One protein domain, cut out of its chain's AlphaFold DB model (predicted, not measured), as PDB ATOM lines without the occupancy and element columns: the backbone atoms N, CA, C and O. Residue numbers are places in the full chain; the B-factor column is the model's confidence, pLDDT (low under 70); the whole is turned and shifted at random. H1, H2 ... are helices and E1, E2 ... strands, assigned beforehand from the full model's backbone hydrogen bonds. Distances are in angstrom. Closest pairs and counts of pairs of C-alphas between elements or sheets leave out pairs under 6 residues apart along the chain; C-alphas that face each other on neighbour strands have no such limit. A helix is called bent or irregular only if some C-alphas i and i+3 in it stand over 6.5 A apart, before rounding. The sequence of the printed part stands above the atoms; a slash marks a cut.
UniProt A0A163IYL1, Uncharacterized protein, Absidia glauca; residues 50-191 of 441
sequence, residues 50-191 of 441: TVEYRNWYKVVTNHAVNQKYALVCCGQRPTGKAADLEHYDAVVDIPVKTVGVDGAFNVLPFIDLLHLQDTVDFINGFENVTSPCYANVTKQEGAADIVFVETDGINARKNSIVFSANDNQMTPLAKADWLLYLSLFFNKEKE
ATOM      1  N   THR A  50      25.287  32.676 135.483       95.25
ATOM      2  CA  THR A  50      26.294  33.049 136.484       95.25
ATOM      3  C   THR A  50      26.311  32.056 137.637       95.25
ATOM      4  O   THR A  50      25.335  31.344 137.878       95.25
ATOM      5  N   VAL A  51      27.420  32.021 138.375       95.06
ATOM      6  CA  VAL A  51      27.530  31.276 139.630       95.06
ATOM      7  C   VAL A  51      28.052  32.185 140.731       95.06
ATOM      8  O   VAL A  51      29.020  32.918 140.552       95.06
ATOM      9  N   GLU A  52      27.400  32.129 141.883       93.69
ATOM     10  CA  GLU A  52      27.839  32.792 143.099       93.69
ATOM     11  C   GLU A  52      28.186  31.744 144.149       93.69
ATOM     12  O   GLU A  52      27.322  31.002 144.622       93.69
ATOM     13  N   TYR A  53      29.451  31.704 144.552       93.06
ATOM     14  CA  TYR A  53      29.895  30.806 145.606       93.06
ATOM     15  C   TYR A  53      29.560  31.380 146.986       93.06
ATOM     16  O   TYR A  53      29.606  32.590 147.242       93.06
ATOM     17  N   ARG A  54      29.178  30.478 147.882       91.56
ATOM     18  CA  ARG A  54      29.131  30.667 149.331       91.56
ATOM     19  C   ARG A  54      29.941  29.528 149.943       91.56
ATOM     20  O   ARG A  54      30.346  28.604 149.250       91.56
ATOM     21  N   ASN A  55      30.133  29.565 151.253       90.00
ATOM     22  CA  ASN A  55      31.024  28.620 151.921       90.00
ATOM     23  C   ASN A  55      30.638  27.142 151.720       90.00
ATOM     24  O   ASN A  55      31.506  26.299 151.589       90.00
ATOM     25  N   TRP A  56      29.348  26.800 151.685       89.25
ATOM     26  CA  TRP A  56      28.893  25.396 151.645       89.25
ATOM     27  C   TRP A  56      27.789  25.118 150.616       89.25
ATOM     28  O   TRP A  56      27.313  23.989 150.485       89.25
ATOM     29  N   TYR A  57      27.387  26.144 149.875       92.88
ATOM     30  CA  TYR A  57      26.494  26.030 148.732       92.88
ATOM     31  C   TYR A  57      26.902  27.053 147.675       92.88
ATOM     32  O   TYR A  57      27.591  28.027 147.975       92.88
ATOM     33  N   LYS A  58      26.465  26.853 146.440       94.12
ATOM     34  CA  LYS A  58      26.632  27.821 145.354       94.12
ATOM     35  C   LYS A  58      25.289  28.089 144.696       94.12
ATOM     36  O   LYS A  58      24.438  27.205 144.641       94.12
ATOM     37  N   VAL A  59      25.084  29.321 144.253       94.69
ATOM     38  CA  VAL A  59      23.855  29.749 143.582       94.69
ATOM     39  C   VAL A  59      24.150  29.872 142.103       94.69
ATOM     40  O   VAL A  59      24.979  30.686 141.707       94.69
ATOM     41  N   VAL A  60      23.473  29.074 141.291       95.50
ATOM     42  CA  VAL A  60      23.589  29.118 139.835       95.50
ATOM     43  C   VAL A  60      22.374  29.841 139.285       95.50
ATOM     44  O   VAL A  60      21.247  29.443 139.561       95.50
ATOM     45  N   THR A  61      22.589  30.904 138.518       95.12
ATOM     46  CA  THR A  61      21.512  31.649 137.854       95.12
ATOM     47  C   THR A  61      21.553  31.351 136.364       95.12
ATOM     48  O   THR A  61      22.575  31.599 135.735       95.12
ATOM     49  N   ASN A  62      20.459  30.837 135.804       94.56
ATOM     50  CA  ASN A  62      20.224  30.764 134.365       94.56
ATOM     51  C   ASN A  62      19.471  32.039 133.942       94.56
ATOM     52  O   ASN A  62      18.290  32.202 134.251       94.56
ATOM     53  N   HIS A  63      20.164  32.955 133.264       93.94
ATOM     54  CA  HIS A  63      19.627  34.251 132.830       93.94
ATOM     55  C   HIS A  63      18.718  34.143 131.606       93.94
ATOM     56  O   HIS A  63      17.906  35.039 131.403       93.94
ATOM     57  N   ALA A  64      18.800  33.057 130.828       91.81
ATOM     58  CA  ALA A  64      17.929  32.850 129.668       91.81
ATOM     59  C   ALA A  64      16.456  32.687 130.082       91.81
ATOM     60  O   ALA A  64      15.558  33.169 129.398       91.81
ATOM     61  N   VAL A  65      16.218  32.051 131.234       92.19
ATOM     62  CA  VAL A  65      14.870  31.816 131.789       92.19
ATOM     63  C   VAL A  65      14.647  32.464 133.156       92.19
ATOM     64  O   VAL A  65      13.615  32.253 133.783       92.19
ATOM     65  N   ASN A  66      15.604  33.270 133.626       92.25
ATOM     66  CA  ASN A  66      15.560  33.959 134.918       92.25
ATOM     67  C   ASN A  66      15.282  33.019 136.116       92.25
ATOM     68  O   ASN A  66      14.507  33.350 137.012       92.25
ATOM     69  N   GLN A  67      15.936  31.853 136.134       92.38
ATOM     70  CA  GLN A  67      15.824  30.863 137.212       92.38
ATOM     71  C   GLN A  67      17.112  30.769 138.025       92.38
ATOM     72  O   GLN A  67      18.217  30.932 137.500       92.38
ATOM     73  N   LYS A  68      16.978  30.482 139.318       93.94
ATOM     74  CA  LYS A  68      18.077  30.360 140.272       93.94
ATOM     75  C   LYS A  68      18.011  29.035 141.015       93.94
ATOM     76  O   LYS A  68      16.990  28.680 141.590       93.94
ATOM     77  N   TYR A  69      19.150  28.363 141.090       94.12
ATOM     78  CA  TYR A  69      19.295  27.056 141.712       94.12
ATOM     79  C   TYR A  69      20.317  27.124 142.841       94.12
ATOM     80  O   TYR A  69      21.435  27.600 142.638       94.12
ATOM     81  N   ALA A  70      19.963  26.628 144.024       93.62
ATOM     82  CA  ALA A  70      20.913  26.452 145.115       93.62
ATOM     83  C   ALA A  70      21.490  25.037 145.077       93.62
ATOM     84  O   ALA A  70      20.766  24.059 145.251       93.62
ATOM     85  N   LEU A  71      22.801  24.935 144.884       94.62
ATOM     86  CA  LEU A  71      23.530  23.674 144.867       94.62
ATOM     87  C   LEU A  71      24.257  23.496 146.202       94.62
ATOM     88  O   LEU A  71      25.212  24.217 146.499       94.62
ATOM     89  N   VAL A  72      23.773  22.571 147.023       92.44
ATOM     90  CA  VAL A  72      24.151  22.386 148.428       92.44
ATOM     91  C   VAL A  72      25.130  21.226 148.575       92.44
ATOM     92  O   VAL A  72      24.844  20.112 148.144       92.44
ATOM     93  N   CYS A  73      26.284  21.454 149.206       88.56
ATOM     94  CA  CYS A  73      27.258  20.386 149.431       88.56
ATOM     95  C   CYS A  73      26.962  19.569 150.696       88.56
ATOM     96  O   CYS A  73      26.232  19.981 151.603       88.56
ATOM     97  N   CYS A  74      27.661  18.436 150.804       84.25
ATOM     98  CA  CYS A  74      28.011  17.835 152.093       84.25
ATOM     99  C   CYS A  74      26.814  17.332 152.927       84.25
ATOM    100  O   CYS A  74      26.916  17.204 154.149       84.25
ATOM    101  N   GLY A  75      25.681  17.061 152.268       78.75
ATOM    102  CA  GLY A  75      24.446  16.601 152.909       78.75
ATOM    103  C   GLY A  75      23.822  17.632 153.853       78.75
ATOM    104  O   GLY A  75      23.097  17.251 154.764       78.75
ATOM    105  N   GLN A  76      24.127  18.921 153.672       76.94
ATOM    106  CA  GLN A  76      23.698  19.994 154.577       76.94
ATOM    107  C   GLN A  76      22.429  20.704 154.113       76.94
ATOM    108  O   GLN A  76      22.249  21.892 154.379       76.94
ATOM    109  N   ARG A  77      21.538  19.998 153.411       77.00
ATOM    110  CA  ARG A  77      20.259  20.565 152.986       77.00
ATOM    111  C   ARG A  77      19.503  21.106 154.208       77.00
ATOM    112  O   ARG A  77      19.214  20.333 155.125       77.00
ATOM    113  N   PRO A  78      19.165  22.408 154.250       67.31
ATOM    114  CA  PRO A  78      18.386  22.954 155.354       67.31
ATOM    115  C   PRO A  78      17.043  22.227 155.476       67.31
ATOM    116  O   PRO A  78      16.388  21.956 154.470       67.31
ATOM    117  N   THR A  79      16.626  21.911 156.703       60.22
ATOM    118  CA  THR A  79      15.328  21.274 156.977       60.22
ATOM    119  C   THR A  79      14.469  22.175 157.870       60.22
ATOM    120  O   THR A  79      14.961  22.782 158.819       60.22
ATOM    121  N   GLY A  80      13.165  22.256 157.580       54.94
ATOM    122  CA  GLY A  80      12.177  22.992 158.382       54.94
ATOM    123  C   GLY A  80      11.947  24.455 157.968       54.94
ATOM    124  O   GLY A  80      12.488  24.935 156.981       54.94
ATOM    125  N   LYS A  81      11.135  25.186 158.752       41.09
ATOM    126  CA  LYS A  81      10.683  26.579 158.491       41.09
ATOM    127  C   LYS A  81      11.794  27.654 158.479       41.09
ATOM    128  O   LYS A  81      11.477  28.832 158.359       41.09
ATOM    129  N   ALA A  82      13.054  27.258 158.643       45.25
ATOM    130  CA  ALA A  82      14.243  28.115 158.618       45.25
ATOM    131  C   ALA A  82      15.126  27.856 157.379       45.25
ATOM    132  O   ALA A  82      16.300  28.217 157.364       45.25
ATOM    133  N   ALA A  83      14.598  27.180 156.354       57.78
ATOM    134  CA  ALA A  83      15.322  26.942 155.117       57.78
ATOM    135  C   ALA A  83      15.340  28.216 154.250       57.78
ATOM    136  O   ALA A  83      14.537  28.364 153.334       57.78
ATOM    137  N   ASP A  84      16.307  29.105 154.503       69.38
ATOM    138  CA  ASP A  84      16.610  30.329 153.727       69.38
ATOM    139  C   ASP A  84      16.968  30.071 152.242       69.38
ATOM    140  O   ASP A  84      17.481  30.952 151.561       69.38
ATOM    141  N   LEU A  85      16.760  28.854 151.732       77.69
ATOM    142  CA  LEU A  85      17.032  28.451 150.353       77.69
ATOM    143  C   LEU A  85      15.757  28.021 149.602       77.69
ATOM    144  O   LEU A  85      15.827  27.751 148.408       77.69
ATOM    145  N   GLU A  86      14.589  27.950 150.254       74.56
ATOM    146  CA  GLU A  86      13.338  27.539 149.585       74.56
ATOM    147  C   GLU A  86      12.791  28.585 148.596       74.56
ATOM    148  O   GLU A  86      11.857  28.288 147.856       74.56
ATOM    149  N   HIS A  87      13.366  29.795 148.548       83.69
ATOM    150  CA  HIS A  87      13.014  30.821 147.557       83.69
ATOM    151  C   HIS A  87      13.677  30.620 146.187       83.69
ATOM    152  O   HIS A  87      13.387  31.387 145.272       83.69
ATOM    153  N   TYR A  88      14.591  29.654 146.053       89.31
ATOM    154  CA  TYR A  88      15.194  29.276 144.773       89.31
ATOM    155  C   TYR A  88      14.290  28.304 144.006       89.31
ATOM    156  O   TYR A  88      13.565  27.514 144.609       89.31
ATOM    157  N   ASP A  89      14.375  28.323 142.676       90.75
ATOM    158  CA  ASP A  89      13.557  27.487 141.790       90.75
ATOM    159  C   ASP A  89      13.827  25.988 141.994       90.75
ATOM    160  O   ASP A  89      12.905  25.174 141.932       90.75
ATOM    161  N   ALA A  90      15.073  25.627 142.319       90.44
ATOM    162  CA  ALA A  90      15.411  24.305 142.837       90.44
ATOM    163  C   ALA A  90      16.525  24.369 143.888       90.44
ATOM    164  O   ALA A  90      17.436  25.200 143.828       90.44
ATOM    165  N   VAL A  91      16.478  23.425 144.829       90.94
ATOM    166  CA  VAL A  91      17.561  23.152 145.781       90.94
ATOM    167  C   VAL A  91      18.058  21.735 145.522       90.94
ATOM    168  O   VAL A  91      17.295  20.774 145.667       90.94
ATOM    169  N   VAL A  92      19.321  21.616 145.125       92.06
ATOM    170  CA  VAL A  92      19.940  20.381 144.632       92.06
ATOM    171  C   VAL A  92      21.116  20.012 145.521       92.06
ATOM    172  O   VAL A  92      21.979  20.843 145.788       92.06
ATOM    173  N   ASP A  93      21.168  18.760 145.957       92.75
ATOM    174  CA  ASP A  93      22.315  18.228 146.683       92.75
ATOM    175  C   ASP A  93      23.417  17.830 145.688       92.75
ATOM    176  O   ASP A  93      23.153  17.117 144.722       92.75
ATOM    177  N   ILE A  94      24.646  18.304 145.912       94.75
ATOM    178  CA  ILE A  94      25.797  18.061 145.032       94.75
ATOM    179  C   ILE A  94      26.906  17.251 145.731       94.75
ATOM    180  O   ILE A  94      27.159  17.446 146.928       94.75
ATOM    181  N   PRO A  95      27.621  16.371 145.002       96.25
ATOM    182  CA  PRO A  95      27.456  16.083 143.575       96.25
ATOM    183  C   PRO A  95      26.189  15.263 143.286       96.25
ATOM    184  O   PRO A  95      25.860  14.336 144.030       96.25
ATOM    185  N   VAL A  96      25.507  15.610 142.196       96.88
ATOM    186  CA  VAL A  96      24.362  14.871 141.647       96.88
ATOM    187  C   VAL A  96      24.792  13.451 141.280       96.88
ATOM    188  O   VAL A  96      25.890  13.251 140.756       96.88
ATOM    189  N   LYS A  97      23.936  12.461 141.559       96.44
ATOM    190  CA  LYS A  97      24.214  11.045 141.273       96.44
ATOM    191  C   LYS A  97      23.385  10.513 140.118       96.44
ATOM    192  O   LYS A  97      23.890   9.692 139.363       96.44
ATOM    193  N   THR A  98      22.141  10.968 140.008       97.62
ATOM    194  CA  THR A  98      21.180  10.484 139.011       97.62
ATOM    195  C   THR A  98      20.539  11.648 138.263       97.62
ATOM    196  O   THR A  98      20.124  12.645 138.861       97.62
ATOM    197  N   VAL A  99      20.460  11.527 136.941       97.69
ATOM    198  CA  VAL A  99      19.941  12.543 136.023       97.69
ATOM    199  C   VAL A  99      18.857  11.954 135.138       97.69
ATOM    200  O   VAL A  99      19.036  10.911 134.513       97.69
ATOM    201  N   GLY A 100      17.742  12.671 135.050       96.94
ATOM    202  CA  GLY A 100      16.769  12.524 133.978       96.94
ATOM    203  C   GLY A 100      17.001  13.558 132.880       96.94
ATOM    204  O   GLY A 100      17.410  14.685 133.160       96.94
ATOM    205  N   VAL A 101      16.690  13.210 131.635       96.25
ATOM    206  CA  VAL A 101      16.604  14.174 130.527       96.25
ATOM    207  C   VAL A 101      15.201  14.125 129.942       96.25
ATOM    208  O   VAL A 101      14.709  13.055 129.598       96.25
ATOM    209  N   ASP A 102      14.547  15.279 129.852       93.06
ATOM    210  CA  ASP A 102      13.172  15.408 129.368       93.06
ATOM    211  C   ASP A 102      13.100  16.595 128.397       93.06
ATOM    212  O   ASP A 102      13.074  17.759 128.799       93.06
ATOM    213  N   GLY A 103      13.198  16.303 127.098       89.19
ATOM    214  CA  GLY A 103      13.240  17.302 126.020       89.19
ATOM    215  C   GLY A 103      14.595  17.999 125.815       89.19
ATOM    216  O   GLY A 103      14.952  18.303 124.681       89.19
ATOM    217  N   ALA A 104      15.411  18.183 126.861       93.88
ATOM    218  CA  ALA A 104      16.730  18.834 126.767       93.88
ATOM    219  C   ALA A 104      17.849  17.922 126.228       93.88
ATOM    220  O   ALA A 104      18.894  17.763 126.857       93.88
ATOM    221  N   PHE A 105      17.671  17.304 125.060       95.56
ATOM    222  CA  PHE A 105      18.657  16.359 124.505       95.56
ATOM    223  C   PHE A 105      20.030  16.995 124.226       95.56
ATOM    224  O   PHE A 105      21.054  16.315 124.238       95.56
ATOM    225  N   ASN A 106      20.078  18.317 124.052       95.94
ATOM    226  CA  ASN A 106      21.308  19.094 123.906       95.94
ATOM    227  C   ASN A 106      22.213  19.093 125.151       95.94
ATOM    228  O   ASN A 106      23.363  19.507 125.041       95.94
ATOM    229  N   VAL A 107      21.747  18.625 126.318       97.88
ATOM    230  CA  VAL A 107      22.608  18.422 127.497       97.88
ATOM    231  C   VAL A 107      23.511  17.193 127.355       97.88
ATOM    232  O   VAL A 107      24.601  17.156 127.928       97.88
ATOM    233  N   LEU A 108      23.097  16.195 126.568       97.19
ATOM    234  CA  LEU A 108      23.769  14.895 126.486       97.19
ATOM    235  C   LEU A 108      25.225  15.011 126.003       97.19
ATOM    236  O   LEU A 108      26.099  14.446 126.654       97.19
ATOM    237  N   PRO A 109      25.565  15.813 124.975       96.12
ATOM    238  CA  PRO A 109      26.963  15.954 124.565       96.12
ATOM    239  C   PRO A 109      27.856  16.630 125.618       96.12
ATOM    240  O   PRO A 109      29.063  16.402 125.632       96.12
ATOM    241  N   PHE A 110      27.291  17.434 126.525       98.06
ATOM    242  CA  PHE A 110      28.031  17.986 127.665       98.06
ATOM    243  C   PHE A 110      28.244  16.937 128.766       98.06
ATOM    244  O   PHE A 110      29.318  16.889 129.365       98.06
ATOM    245  N   ILE A 111      27.254  16.066 129.001       97.88
ATOM    246  CA  ILE A 111      27.379  14.894 129.887       97.88
ATOM    247  C   ILE A 111      28.456  13.945 129.351       97.88
ATOM    248  O   ILE A 111      29.304  13.493 130.121       97.88
ATOM    249  N   ASP A 112      28.459  13.698 128.039       95.69
ATOM    250  CA  ASP A 112      29.486  12.907 127.365       95.69
ATOM    251  C   ASP A 112      30.882  13.485 127.627       95.69
ATOM    252  O   ASP A 112      31.775  12.755 128.056       95.69
ATOM    253  N   LEU A 113      31.071  14.796 127.419       96.62
ATOM    254  CA  LEU A 113      32.362  15.469 127.605       96.62
ATOM    255  C   LEU A 113      32.937  15.309 129.021       96.62
ATOM    256  O   LEU A 113      34.153  15.241 129.153       96.62
ATOM    257  N   LEU A 114      32.094  15.239 130.057       96.94
ATOM    258  CA  LEU A 114      32.521  15.025 131.451       96.94
ATOM    259  C   LEU A 114      32.576  13.547 131.865       96.94
ATOM    260  O   LEU A 114      32.780  13.255 133.045       96.94
ATOM    261  N   HIS A 115      32.362  12.622 130.925       95.31
ATOM    262  CA  HIS A 115      32.277  11.184 131.182       95.31
ATOM    263  C   HIS A 115      31.227  10.827 132.250       95.31
ATOM    264  O   HIS A 115      31.463  10.007 133.137       95.31
ATOM    265  N   LEU A 116      30.069  11.491 132.193       96.50
ATOM    266  CA  LEU A 116      28.980  11.349 133.164       96.50
ATOM    267  C   LEU A 116      27.818  10.493 132.640       96.50
ATOM    268  O   LEU A 116      26.725  10.546 133.200       96.50
ATOM    269  N   GLN A 117      28.014   9.704 131.580       95.69
ATOM    270  CA  GLN A 117      26.930   8.935 130.953       95.69
ATOM    271  C   GLN A 117      26.236   7.979 131.929       95.69
ATOM    272  O   GLN A 117      25.013   7.887 131.915       95.69
ATOM    273  N   ASP A 118      27.002   7.349 132.824       95.25
ATOM    274  CA  ASP A 118      26.494   6.413 133.839       95.25
ATOM    275  C   ASP A 118      25.599   7.080 134.899       95.25
ATOM    276  O   ASP A 118      24.963   6.386 135.687       95.25
ATOM    277  N   THR A 119      25.546   8.417 134.942       97.25
ATOM    278  CA  THR A 119      24.635   9.160 135.828       97.25
ATOM    279  C   THR A 119      23.246   9.353 135.222       97.25
ATOM    280  O   THR A 119      22.342   9.797 135.924       97.25
ATOM    281  N   VAL A 120      23.053   9.063 133.930       97.94
ATOM    282  CA  VAL A 120      21.760   9.245 133.260       97.94
ATOM    283  C   VAL A 120      20.891   8.015 133.500       97.94
ATOM    284  O   VAL A 120      21.115   6.961 132.911       97.94
ATOM    285  N   ASP A 121      19.873   8.161 134.345       96.75
ATOM    286  CA  ASP A 121      18.968   7.072 134.728       96.75
ATOM    287  C   ASP A 121      17.839   6.890 133.712       96.75
ATOM    288  O   ASP A 121      17.428   5.760 133.409       96.75
ATOM    289  N   PHE A 122      17.330   8.003 133.174       96.81
ATOM    290  CA  PHE A 122      16.280   7.981 132.168       96.81
ATOM    291  C   PHE A 122      16.360   9.132 131.165       96.81
ATOM    292  O   PHE A 122      16.821  10.231 131.471       96.81
ATOM    293  N   ILE A 123      15.826   8.879 129.972       96.56
ATOM    294  CA  ILE A 123      15.579   9.890 128.949       96.56
ATOM    295  C   ILE A 123      14.135   9.741 128.467       96.56
ATOM    296  O   ILE A 123      13.769   8.725 127.871       96.56
ATOM    297  N   ASN A 124      13.316  10.755 128.728       93.31
ATOM    298  CA  ASN A 124      11.971  10.863 128.181       93.31
ATOM    299  C   ASN A 124      12.041  11.471 126.771       93.31
ATOM    300  O   ASN A 124      12.716  12.479 126.564       93.31
ATOM    301  N   GLY A 125      11.379  10.843 125.797       91.62
ATOM    302  CA  GLY A 125      11.533  11.193 124.379       91.62
ATOM    303  C   GLY A 125      12.833  10.670 123.754       91.62
ATOM    304  O   GLY A 125      13.414  11.312 122.880       91.62
ATOM    305  N   PHE A 126      13.326   9.515 124.226       92.44
ATOM    306  CA  PHE A 126      14.578   8.895 123.767       92.44
ATOM    307  C   PHE A 126      14.666   8.740 122.241       92.44
ATOM    308  O   PHE A 126      15.757   8.721 121.684       92.44
ATOM    309  N   GLU A 127      13.533   8.626 121.549       90.25
ATOM    310  CA  GLU A 127      13.473   8.564 120.093       90.25
ATOM    311  C   GLU A 127      14.112   9.745 119.372       90.25
ATOM    312  O   GLU A 127      14.433   9.578 118.203       90.25
ATOM    313  N   ASN A 128      14.305  10.878 120.049       91.19
ATOM    314  CA  ASN A 128      14.942  12.056 119.479       91.19
ATOM    315  C   ASN A 128      16.453  12.098 119.748       91.19
ATOM    316  O   ASN A 128      17.116  13.004 119.259       91.19
ATOM    317  N   VAL A 129      17.017  11.184 120.545       93.69
ATOM    318  CA  VAL A 129      18.439  11.201 120.934       93.69
ATOM    319  C   VAL A 129      19.320  10.736 119.782       93.69
ATOM    320  O   VAL A 129      19.149   9.628 119.280       93.69
ATOM    321  N   THR A 130      20.328  11.536 119.419       93.50
ATOM    322  CA  THR A 130      21.278  11.136 118.368       93.50
ATOM    323  C   THR A 130      22.446  10.317 118.899       93.50
ATOM    324  O   THR A 130      22.896   9.389 118.229       93.50
ATOM    325  N   SER A 131      22.943  10.627 120.102       90.94
ATOM    326  CA  SER A 131      24.132   9.973 120.659       90.94
ATOM    327  C   SER A 131      23.901   8.472 120.905       90.94
ATOM    328  O   SER A 131      22.991   8.095 121.651       90.94
ATOM    329  N   PRO A 132      24.763   7.584 120.370       90.31
ATOM    330  CA  PRO A 132      24.632   6.144 120.583       90.31
ATOM    331  C   PRO A 132      25.008   5.706 122.010       90.31
ATOM    332  O   PRO A 132      24.811   4.544 122.369       90.31
ATOM    333  N   CYS A 133      25.552   6.606 122.836       91.38
ATOM    334  CA  CYS A 133      26.069   6.283 124.170       91.38
ATOM    335  C   CYS A 133      24.986   5.909 125.182       91.38
ATOM    336  O   CYS A 133      25.278   5.274 126.190       91.38
ATOM    337  N   TYR A 134      23.730   6.241 124.885       93.25
ATOM    338  CA  TYR A 134      22.601   6.061 125.794       93.25
ATOM    339  C   TYR A 134      21.703   4.881 125.411       93.25
ATOM    340  O   TYR A 134      20.592   4.762 125.914       93.25
ATOM    341  N   ALA A 135      22.160   3.973 124.540       88.81
ATOM    342  CA  ALA A 135      21.343   2.866 124.026       88.81
ATOM    343  C   ALA A 135      20.681   1.994 125.118       88.81
ATOM    344  O   ALA A 135      19.598   1.446 124.892       88.81
ATOM    345  N   ASN A 136      21.316   1.895 126.293       89.75
ATOM    346  CA  ASN A 136      20.871   1.083 127.431       89.75
ATOM    347  C   ASN A 136      20.119   1.873 128.518       89.75
ATOM    348  O   ASN A 136      19.779   1.293 129.547       89.75
ATOM    349  N   VAL A 137      19.872   3.170 128.320       94.31
ATOM    350  CA  VAL A 137      19.178   4.008 129.306       94.31
ATOM    351  C   VAL A 137      17.684   3.680 129.376       94.31
ATOM    352  O   VAL A 137      17.087   3.208 128.401       94.31
ATOM    353  N   THR A 138      17.046   3.968 130.512       94.62
ATOM    354  CA  THR A 138      15.584   3.879 130.627       94.62
ATOM    355  C   THR A 138      14.931   4.904 129.695       94.62
ATOM    356  O   THR A 138      15.204   6.096 129.783       94.62
ATOM    357  N   LYS A 139      14.047   4.457 128.796       93.31
ATOM    358  CA  LYS A 139      13.470   5.288 127.712       93.31
ATOM    359  C   LYS A 139      12.151   5.980 128.079       93.31
ATOM    360  O   LYS A 139      11.384   6.363 127.201       93.31
ATOM    361  N   GLN A 140      11.831   6.022 129.365       88.19
ATOM    362  CA  GLN A 140      10.590   6.569 129.909       88.19
ATOM    363  C   GLN A 140      10.901   7.313 131.199       88.19
ATOM    364  O   GLN A 140      11.905   7.021 131.843       88.19
ATOM    365  N   GLU A 141      10.027   8.242 131.577       87.69
ATOM    366  CA  GLU A 141      10.175   9.008 132.811       87.69
ATOM    367  C   GLU A 141      10.392   8.112 134.043       87.69
ATOM    368  O   GLU A 141       9.696   7.113 134.248       87.69
ATOM    369  N   GLY A 142      11.355   8.511 134.874       88.06
ATOM    370  CA  GLY A 142      11.699   7.853 136.127       88.06
ATOM    371  C   GLY A 142      11.969   8.851 137.252       88.06
ATOM    372  O   GLY A 142      11.643  10.034 137.167       88.06
ATOM    373  N   ALA A 143      12.573   8.358 138.331       90.81
ATOM    374  CA  ALA A 143      13.072   9.195 139.416       90.81
ATOM    375  C   ALA A 143      14.562   9.483 139.201       90.81
ATOM    376  O   ALA A 143      15.305   8.583 138.830       90.81
ATOM    377  N   ALA A 144      14.979  10.719 139.456       94.56
ATOM    378  CA  ALA A 144      16.368  11.162 139.416       94.56
ATOM    379  C   ALA A 144      16.560  12.324 140.403       94.56
ATOM    380  O   ALA A 144      15.578  12.970 140.785       94.56
ATOM    381  N   ASP A 145      17.800  12.615 140.795       95.06
ATOM    382  CA  ASP A 145      18.123  13.744 141.676       95.06
ATOM    383  C   ASP A 145      17.772  15.072 141.001       95.06
ATOM    384  O   ASP A 145      17.182  15.947 141.637       95.06
ATOM    385  N   ILE A 146      18.058  15.195 139.700       95.62
ATOM    386  CA  ILE A 146      17.647  16.320 138.850       95.62
ATOM    387  C   ILE A 146      17.112  15.834 137.503       95.62
ATOM    388  O   ILE A 146      17.448  14.741 137.048       95.62
ATOM    389  N   VAL A 147      16.313  16.674 136.846       95.50
ATOM    390  CA  VAL A 147      15.843  16.436 135.475       95.50
ATOM    391  C   VAL A 147      16.164  17.652 134.612       95.50
ATOM    392  O   VAL A 147      15.668  18.742 134.890       95.50
ATOM    393  N   PHE A 148      16.978  17.483 133.570       96.06
ATOM    394  CA  PHE A 148      17.238  18.554 132.608       96.06
ATOM    395  C   PHE A 148      16.068  18.709 131.636       96.06
ATOM    396  O   PHE A 148      15.615  17.723 131.052       96.06
ATOM    397  N   VAL A 149      15.606  19.950 131.458       93.56
ATOM    398  CA  VAL A 149      14.459  20.316 130.609       93.56
ATOM    399  C   VAL A 149      14.783  21.503 129.698       93.56
ATOM    400  O   VAL A 149      15.668  22.301 130.005       93.56
ATOM    401  N   GLU A 150      14.118  21.598 128.543       86.56
ATOM    402  CA  GLU A 150      14.403  22.643 127.543       86.56
ATOM    403  C   GLU A 150      13.747  23.986 127.897       86.56
ATOM    404  O   GLU A 150      14.381  25.036 127.802       86.56
ATOM    405  N   THR A 151      12.496  23.955 128.363       80.94
ATOM    406  CA  THR A 151      11.738  25.135 128.803       80.94
ATOM    407  C   THR A 151      11.106  24.902 130.168       80.94
ATOM    408  O   THR A 151      10.988  23.771 130.653       80.94
ATOM    409  N   ASP A 152      10.658  25.983 130.798       67.62
ATOM    410  CA  ASP A 152       9.904  25.931 132.037       67.62
ATOM    411  C   ASP A 152       8.477  25.407 131.791       67.62
ATOM    412  O   ASP A 152       7.520  26.137 131.566       67.62
ATOM    413  N   GLY A 153       8.322  24.085 131.875       56.69
ATOM    414  CA  GLY A 153       7.031  23.463 132.157       56.69
ATOM    415  C   GLY A 153       6.470  22.559 131.068       56.69
ATOM    416  O   GLY A 153       5.631  22.973 130.277       56.69
ATOM    417  N   ILE A 154       6.775  21.266 131.193       44.78
ATOM    418  CA  ILE A 154       5.768  20.200 131.176       44.78
ATOM    419  C   ILE A 154       6.124  19.300 132.374       44.78
ATOM    420  O   ILE A 154       7.188  18.695 132.402       44.78
ATOM    421  N   ASN A 155       5.259  19.292 133.396       48.97
ATOM    422  CA  ASN A 155       5.393  18.643 134.717       48.97
ATOM    423  C   ASN A 155       6.286  19.389 135.734       48.97
ATOM    424  O   ASN A 155       7.511  19.361 135.681       48.97
ATOM    425  N   ALA A 156       5.642  20.048 136.704       60.44
ATOM    426  CA  ALA A 156       6.241  20.831 137.789       60.44
ATOM    427  C   ALA A 156       7.072  19.973 138.770       60.44
ATOM    428  O   ALA A 156       6.656  19.726 139.906       60.44
ATOM    429  N   ARG A 157       8.243  19.490 138.344       74.31
ATOM    430  CA  ARG A 157       9.187  18.816 139.240       74.31
ATOM    431  C   ARG A 157      10.011  19.880 139.959       74.31
ATOM    432  O   ARG A 157      10.577  20.775 139.339       74.31
ATOM    433  N   LYS A 158      10.106  19.772 141.287       81.38
ATOM    434  CA  LYS A 158      10.925  20.682 142.116       81.38
ATOM    435  C   LYS A 158      12.432  20.569 141.847       81.38
ATOM    436  O   LYS A 158      13.208  21.339 142.399       81.38
ATOM    437  N   ASN A 159      12.839  19.569 141.073       88.50
ATOM    438  CA  ASN A 159      14.214  19.294 140.683       88.50
ATOM    439  C   ASN A 159      14.433  19.412 139.164       88.50
ATOM    440  O   ASN A 159      15.416  18.880 138.649       88.50
ATOM    441  N   SER A 160      13.525  20.082 138.447       92.19
ATOM    442  CA  SER A 160      13.748  20.434 137.045       92.19
ATOM    443  C   SER A 160      14.807  21.528 136.934       92.19
ATOM    444  O   SER A 160      14.724  22.544 137.623       92.19
ATOM    445  N   ILE A 161      15.773  21.328 136.043       95.31
ATOM    446  CA  ILE A 161      16.844  22.275 135.737       95.31
ATOM    447  C   ILE A 161      16.763  22.609 134.250       95.31
ATOM    448  O   ILE A 161      16.968  21.742 133.401       95.31
ATOM    449  N   VAL A 162      16.457  23.859 133.915       95.00
ATOM    450  CA  VAL A 162      16.417  24.294 132.514       95.00
ATOM    451  C   VAL A 162      17.835  24.402 131.950       95.00
ATOM    452  O   VAL A 162      18.679  25.102 132.522       95.00
ATOM    453  N   PHE A 163      18.084  23.756 130.807       96.31
ATOM    454  CA  PHE A 163      19.376  23.763 130.114       96.31
ATOM    455  C   PHE A 163      19.304  24.521 128.779       96.31
ATOM    456  O   PHE A 163      18.769  24.030 127.788       96.31
ATOM    457  N   SER A 164      19.879  25.726 128.729       95.56
ATOM    458  CA  SER A 164      19.673  26.694 127.635       95.56
ATOM    459  C   SER A 164      20.886  26.868 126.711       95.56
ATOM    460  O   SER A 164      21.018  27.893 126.045       95.56
ATOM    461  N   ALA A 165      21.762  25.863 126.608       96.12
ATOM    462  CA  ALA A 165      22.988  25.940 125.802       96.12
ATOM    463  C   ALA A 165      22.758  26.198 124.293       96.12
ATOM    464  O   ALA A 165      23.688  26.566 123.577       96.12
ATOM    465  N   ASN A 166      21.529  26.018 123.793       94.38
ATOM    466  CA  ASN A 166      21.184  26.228 122.386       94.38
ATOM    467  C   ASN A 166      20.765  27.663 122.029       94.38
ATOM    468  O   ASN A 166      20.590  27.933 120.839       94.38
ATOM    469  N   ASP A 167      20.665  28.588 122.989       95.56
ATOM    470  CA  ASP A 167      20.228  29.963 122.719       95.56
ATOM    471  C   ASP A 167      21.142  30.670 121.696       95.56
ATOM    472  O   ASP A 167      22.345  30.851 121.905       95.56
ATOM    473  N   ASN A 168      20.569  31.073 120.561       96.25
ATOM    474  CA  ASN A 168      21.303  31.701 119.462       96.25
ATOM    475  C   ASN A 168      21.746  33.147 119.750       96.25
ATOM    476  O   ASN A 168      22.532  33.692 118.972       96.25
ATOM    477  N   GLN A 169      21.311  33.754 120.860       95.50
ATOM    478  CA  GLN A 169      21.853  35.025 121.349       95.50
ATOM    479  C   GLN A 169      23.297  34.900 121.854       95.50
ATOM    480  O   GLN A 169      24.003  35.902 121.930       95.50
ATOM    481  N   MET A 170      23.764  33.683 122.142       96.12
ATOM    482  CA  MET A 170      25.140  33.422 122.562       96.12
ATOM    483  C   MET A 170      26.095  33.235 121.378       96.12
ATOM    484  O   MET A 170      25.728  32.722 120.320       96.12
ATOM    485  N   THR A 171      27.372  33.565 121.580       97.19
ATOM    486  CA  THR A 171      28.444  33.180 120.645       97.19
ATOM    487  C   THR A 171      28.714  31.665 120.690       97.19
ATOM    488  O   THR A 171      28.374  31.010 121.679       97.19
ATOM    489  N   PRO A 172      29.371  31.068 119.673       97.88
ATOM    490  CA  PRO A 172      29.701  29.638 119.687       97.88
ATOM    491  C   PRO A 172      30.487  29.187 120.927       97.88
ATOM    492  O   PRO A 172      30.192  28.139 121.495       97.88
ATOM    493  N   LEU A 173      31.456  29.987 121.386       97.12
ATOM    494  CA  LEU A 173      32.227  29.670 122.593       97.12
ATOM    495  C   LEU A 173      31.417  29.864 123.881       97.12
ATOM    496  O   LEU A 173      31.596  29.092 124.819       97.12
ATOM    497  N   ALA A 174      30.507  30.840 123.921       96.56
ATOM    498  CA  ALA A 174      29.608  31.025 125.056       96.56
ATOM    499  C   ALA A 174      28.617  29.857 125.207       96.56
ATOM    500  O   ALA A 174      28.362  29.421 126.327       96.56
ATOM    501  N   LYS A 175      28.137  29.273 124.096       97.69
ATOM    502  CA  LYS A 175      27.368  28.016 124.130       97.69
ATOM    503  C   LYS A 175      28.176  26.865 124.736       97.69
ATOM    504  O   LYS A 175      27.660  26.149 125.589       97.69
ATOM    505  N   ALA A 176      29.448  26.717 124.362       97.50
ATOM    506  CA  ALA A 176      30.307  25.677 124.932       97.50
ATOM    507  C   ALA A 176      30.573  25.878 126.433       97.50
ATOM    508  O   ALA A 176      30.670  24.898 127.168       97.50
ATOM    509  N   ASP A 177      30.613  27.124 126.917       96.31
ATOM    510  CA  ASP A 177      30.795  27.429 128.344       96.31
ATOM    511  C   ASP A 177      29.687  26.853 129.243       96.31
ATOM    512  O   ASP A 177      29.901  26.711 130.447       96.31
ATOM    513  N   TRP A 178      28.556  26.402 128.688       97.81
ATOM    514  CA  TRP A 178      27.556  25.623 129.428       97.81
ATOM    515  C   TRP A 178      28.078  24.271 129.945       97.81
ATOM    516  O   TRP A 178      27.455  23.677 130.827       97.81
ATOM    517  N   LEU A 179      29.262  23.816 129.511       98.38
ATOM    518  CA  LEU A 179      29.977  22.729 130.185       98.38
ATOM    519  C   LEU A 179      30.337  23.108 131.630       98.38
ATOM    520  O   LEU A 179      30.245  22.264 132.520       98.38
ATOM    521  N   LEU A 180      30.689  24.376 131.888       97.69
ATOM    522  CA  LEU A 180      30.900  24.875 133.249       97.69
ATOM    523  C   LEU A 180      29.585  24.843 134.020       97.69
ATOM    524  O   LEU A 180      29.573  24.298 135.119       97.69
ATOM    525  N   TYR A 181      28.487  25.339 133.434       97.75
ATOM    526  CA  TYR A 181      27.156  25.282 134.047       97.75
ATOM    527  C   TYR A 181      26.804  23.856 134.492       97.75
ATOM    528  O   TYR A 181      26.481  23.645 135.658       97.75
ATOM    529  N   LEU A 182      26.946  22.869 133.598       98.56
ATOM    530  CA  LEU A 182      26.704  21.460 133.912       98.56
ATOM    531  C   LEU A 182      27.627  20.969 135.038       98.56
ATOM    532  O   LEU A 182      27.171  20.341 135.992       98.56
ATOM    533  N   SER A 183      28.923  21.284 134.964       98.31
ATOM    534  CA  SER A 183      29.932  20.801 135.914       98.31
ATOM    535  C   SER A 183      29.678  21.212 137.366       98.31
ATOM    536  O   SER A 183      30.062  20.485 138.287       98.31
ATOM    537  N   LEU A 184      28.975  22.332 137.580       97.81
ATOM    538  CA  LEU A 184      28.597  22.825 138.902       97.81
ATOM    539  C   LEU A 184      27.713  21.814 139.651       97.81
ATOM    540  O   LEU A 184      27.844  21.677 140.867       97.81
ATOM    541  N   PHE A 185      26.866  21.058 138.952       97.81
ATOM    542  CA  PHE A 185      25.990  20.050 139.561       97.81
ATOM    543  C   PHE A 185      26.749  18.791 140.008       97.81
ATOM    544  O   PHE A 185      26.283  18.058 140.878       97.81
ATOM    545  N   PHE A 186      27.948  18.557 139.472       97.69
ATOM    546  CA  PHE A 186      28.718  17.329 139.687       97.69
ATOM    547  C   PHE A 186      30.045  17.537 140.425       97.69
ATOM    548  O   PHE A 186      30.770  16.571 140.646       97.69
ATOM    549  N   ASN A 187      30.372  18.774 140.819       96.12
ATOM    550  CA  ASN A 187      31.690  19.159 141.346       96.12
ATOM    551  C   ASN A 187      32.840  18.788 140.387       96.12
ATOM    552  O   ASN A 187      33.864  18.222 140.779       96.12
ATOM    553  N   LYS A 188      32.620  19.056 139.097       97.44
ATOM    554  CA  LYS A 188      33.501  18.700 137.977       97.44
ATOM    555  C   LYS A 188      34.160  19.925 137.330       97.44
ATOM    556  O   LYS A 188      34.670  19.831 136.218       97.44
ATOM    557  N   GLU A 189      34.169  21.073 138.005       96.81
ATOM    558  CA  GLU A 189      34.587  22.367 137.450       96.81
ATOM    559  C   GLU A 189      36.003  22.325 136.869       96.81
ATOM    560  O   GLU A 189      36.233  22.771 135.748       96.81
ATOM    561  N   LYS A 190      36.953  21.725 137.594       96.44
ATOM    562  CA  LYS A 190      38.345  21.593 137.138       96.44
ATOM    563  C   LYS A 190      38.467  20.795 135.834       96.44
ATOM    564  O   LYS A 190      39.268  21.143 134.970       96.44
ATOM    565  N   GLU A 191      37.692  19.722 135.706       97.25
ATOM    566  CA  GLU A 191      37.670  18.876 134.510       97.25
ATOM    567  C   GLU A 191      37.042  19.631 133.331       97.25
ATOM    568  O   GLU A 191      37.643  19.707 132.258       97.25
TER     569      GLU A 191
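Overview. This is residues 50 to 191 of the 441 residues of an uncharacterized protein of Absidia glauca (UniProt A0A163IYL1). What is the main picture? Two small four-stranded sheets meet loosely at their edge strands E4 and E8, each with one helix over a face: H3 on the strongly twisted sheet E1 E2 E3 E4, H1 on the sheet E6 E5 E7 E8. H1 and H3 meet about perpendicular, short H2 lies far from the middle, and residues 79 to 84 stick out. What is it made of? The printed part has 142 residues, with three named helices and eight named strands in the order E1 E2 E3 E4 E5 H1 E6 E7 E8 H2 H3; its class is mixed, with under half of the residues in named elements. The first sheet is mixed, the second all parallel, and the whole is compact, with a radius of gyration of the C-alphas of 14.7 A and spans of 44 by 34 by 29 A.

Arrangement. How is the first sheet built? E1 (50 to 53), E2 (57 to 62) and E3 (67 to 73) form a meander of two hairpins, each strand the antiparallel neighbour of the one before; N 52 and O 59 are 2.8 A apart, N 60 and O 69 2.9 A. E4 (90 to 94) is parallel to E3, with N 72 and O 92 2.8 A apart. H3 (178 to 186) is on this sheet at a height of 9.7 A, and its Phe 185 and Ile 94 of E4 have C-alphas 5.8 A apart, their closest. And the second? E5 (99 to 102), H1 (105 to 113) and E6 (120 to 124) form a strand-helix-strand unit, parallel neighbour strands with a helix between, its crossover right-handed; N 121 and O 99 are 2.9 A apart. E7 (146 to 149) is parallel to E5, with N 100 and O 146 2.9 A apart, and to E8 (160 to 162), with N 161 and O 147 2.8 A apart. H1 is on this sheet at a height of 9.6 A, along the strands, at 1 degrees to E5 on the local plane. How do the helices stand? H1 and H3 touch, closest at the C-alphas of Phe 110 and Leu 179, 5.7 A, about perpendicular at 74 degrees. H2 (172 to 176) is on neither sheet and meets H3 only through their link. Every O i to N i+4 pair is within hydrogen-bond range in H2, and 3 of 5 in H1 and in H3.

Along the chain. Where are the anchors? C-alpha 50 of E1 is at (26.294, 33.049, 136.484) and C-alpha 186 of H3 at (28.718, 17.329, 139.687). Which elements are long? E3 measures 19.7 A, E2 16.4 A, H1 14.1 A and H3 13.2 A; H1 is only just irregular, with C-alphas 106 and 109 6.50 A apart.

Size, cuts and confidence. How large is it? The two C-alphas farthest apart, of Lys 81 and Pro 132, are 45.3 A apart, and the printed part has no cut. Which links are long, and where is confidence low? The links E3 to E4 and E6 to E7 are long; pLDDT is under 70 at residues 78 to 84 and 152 to 156.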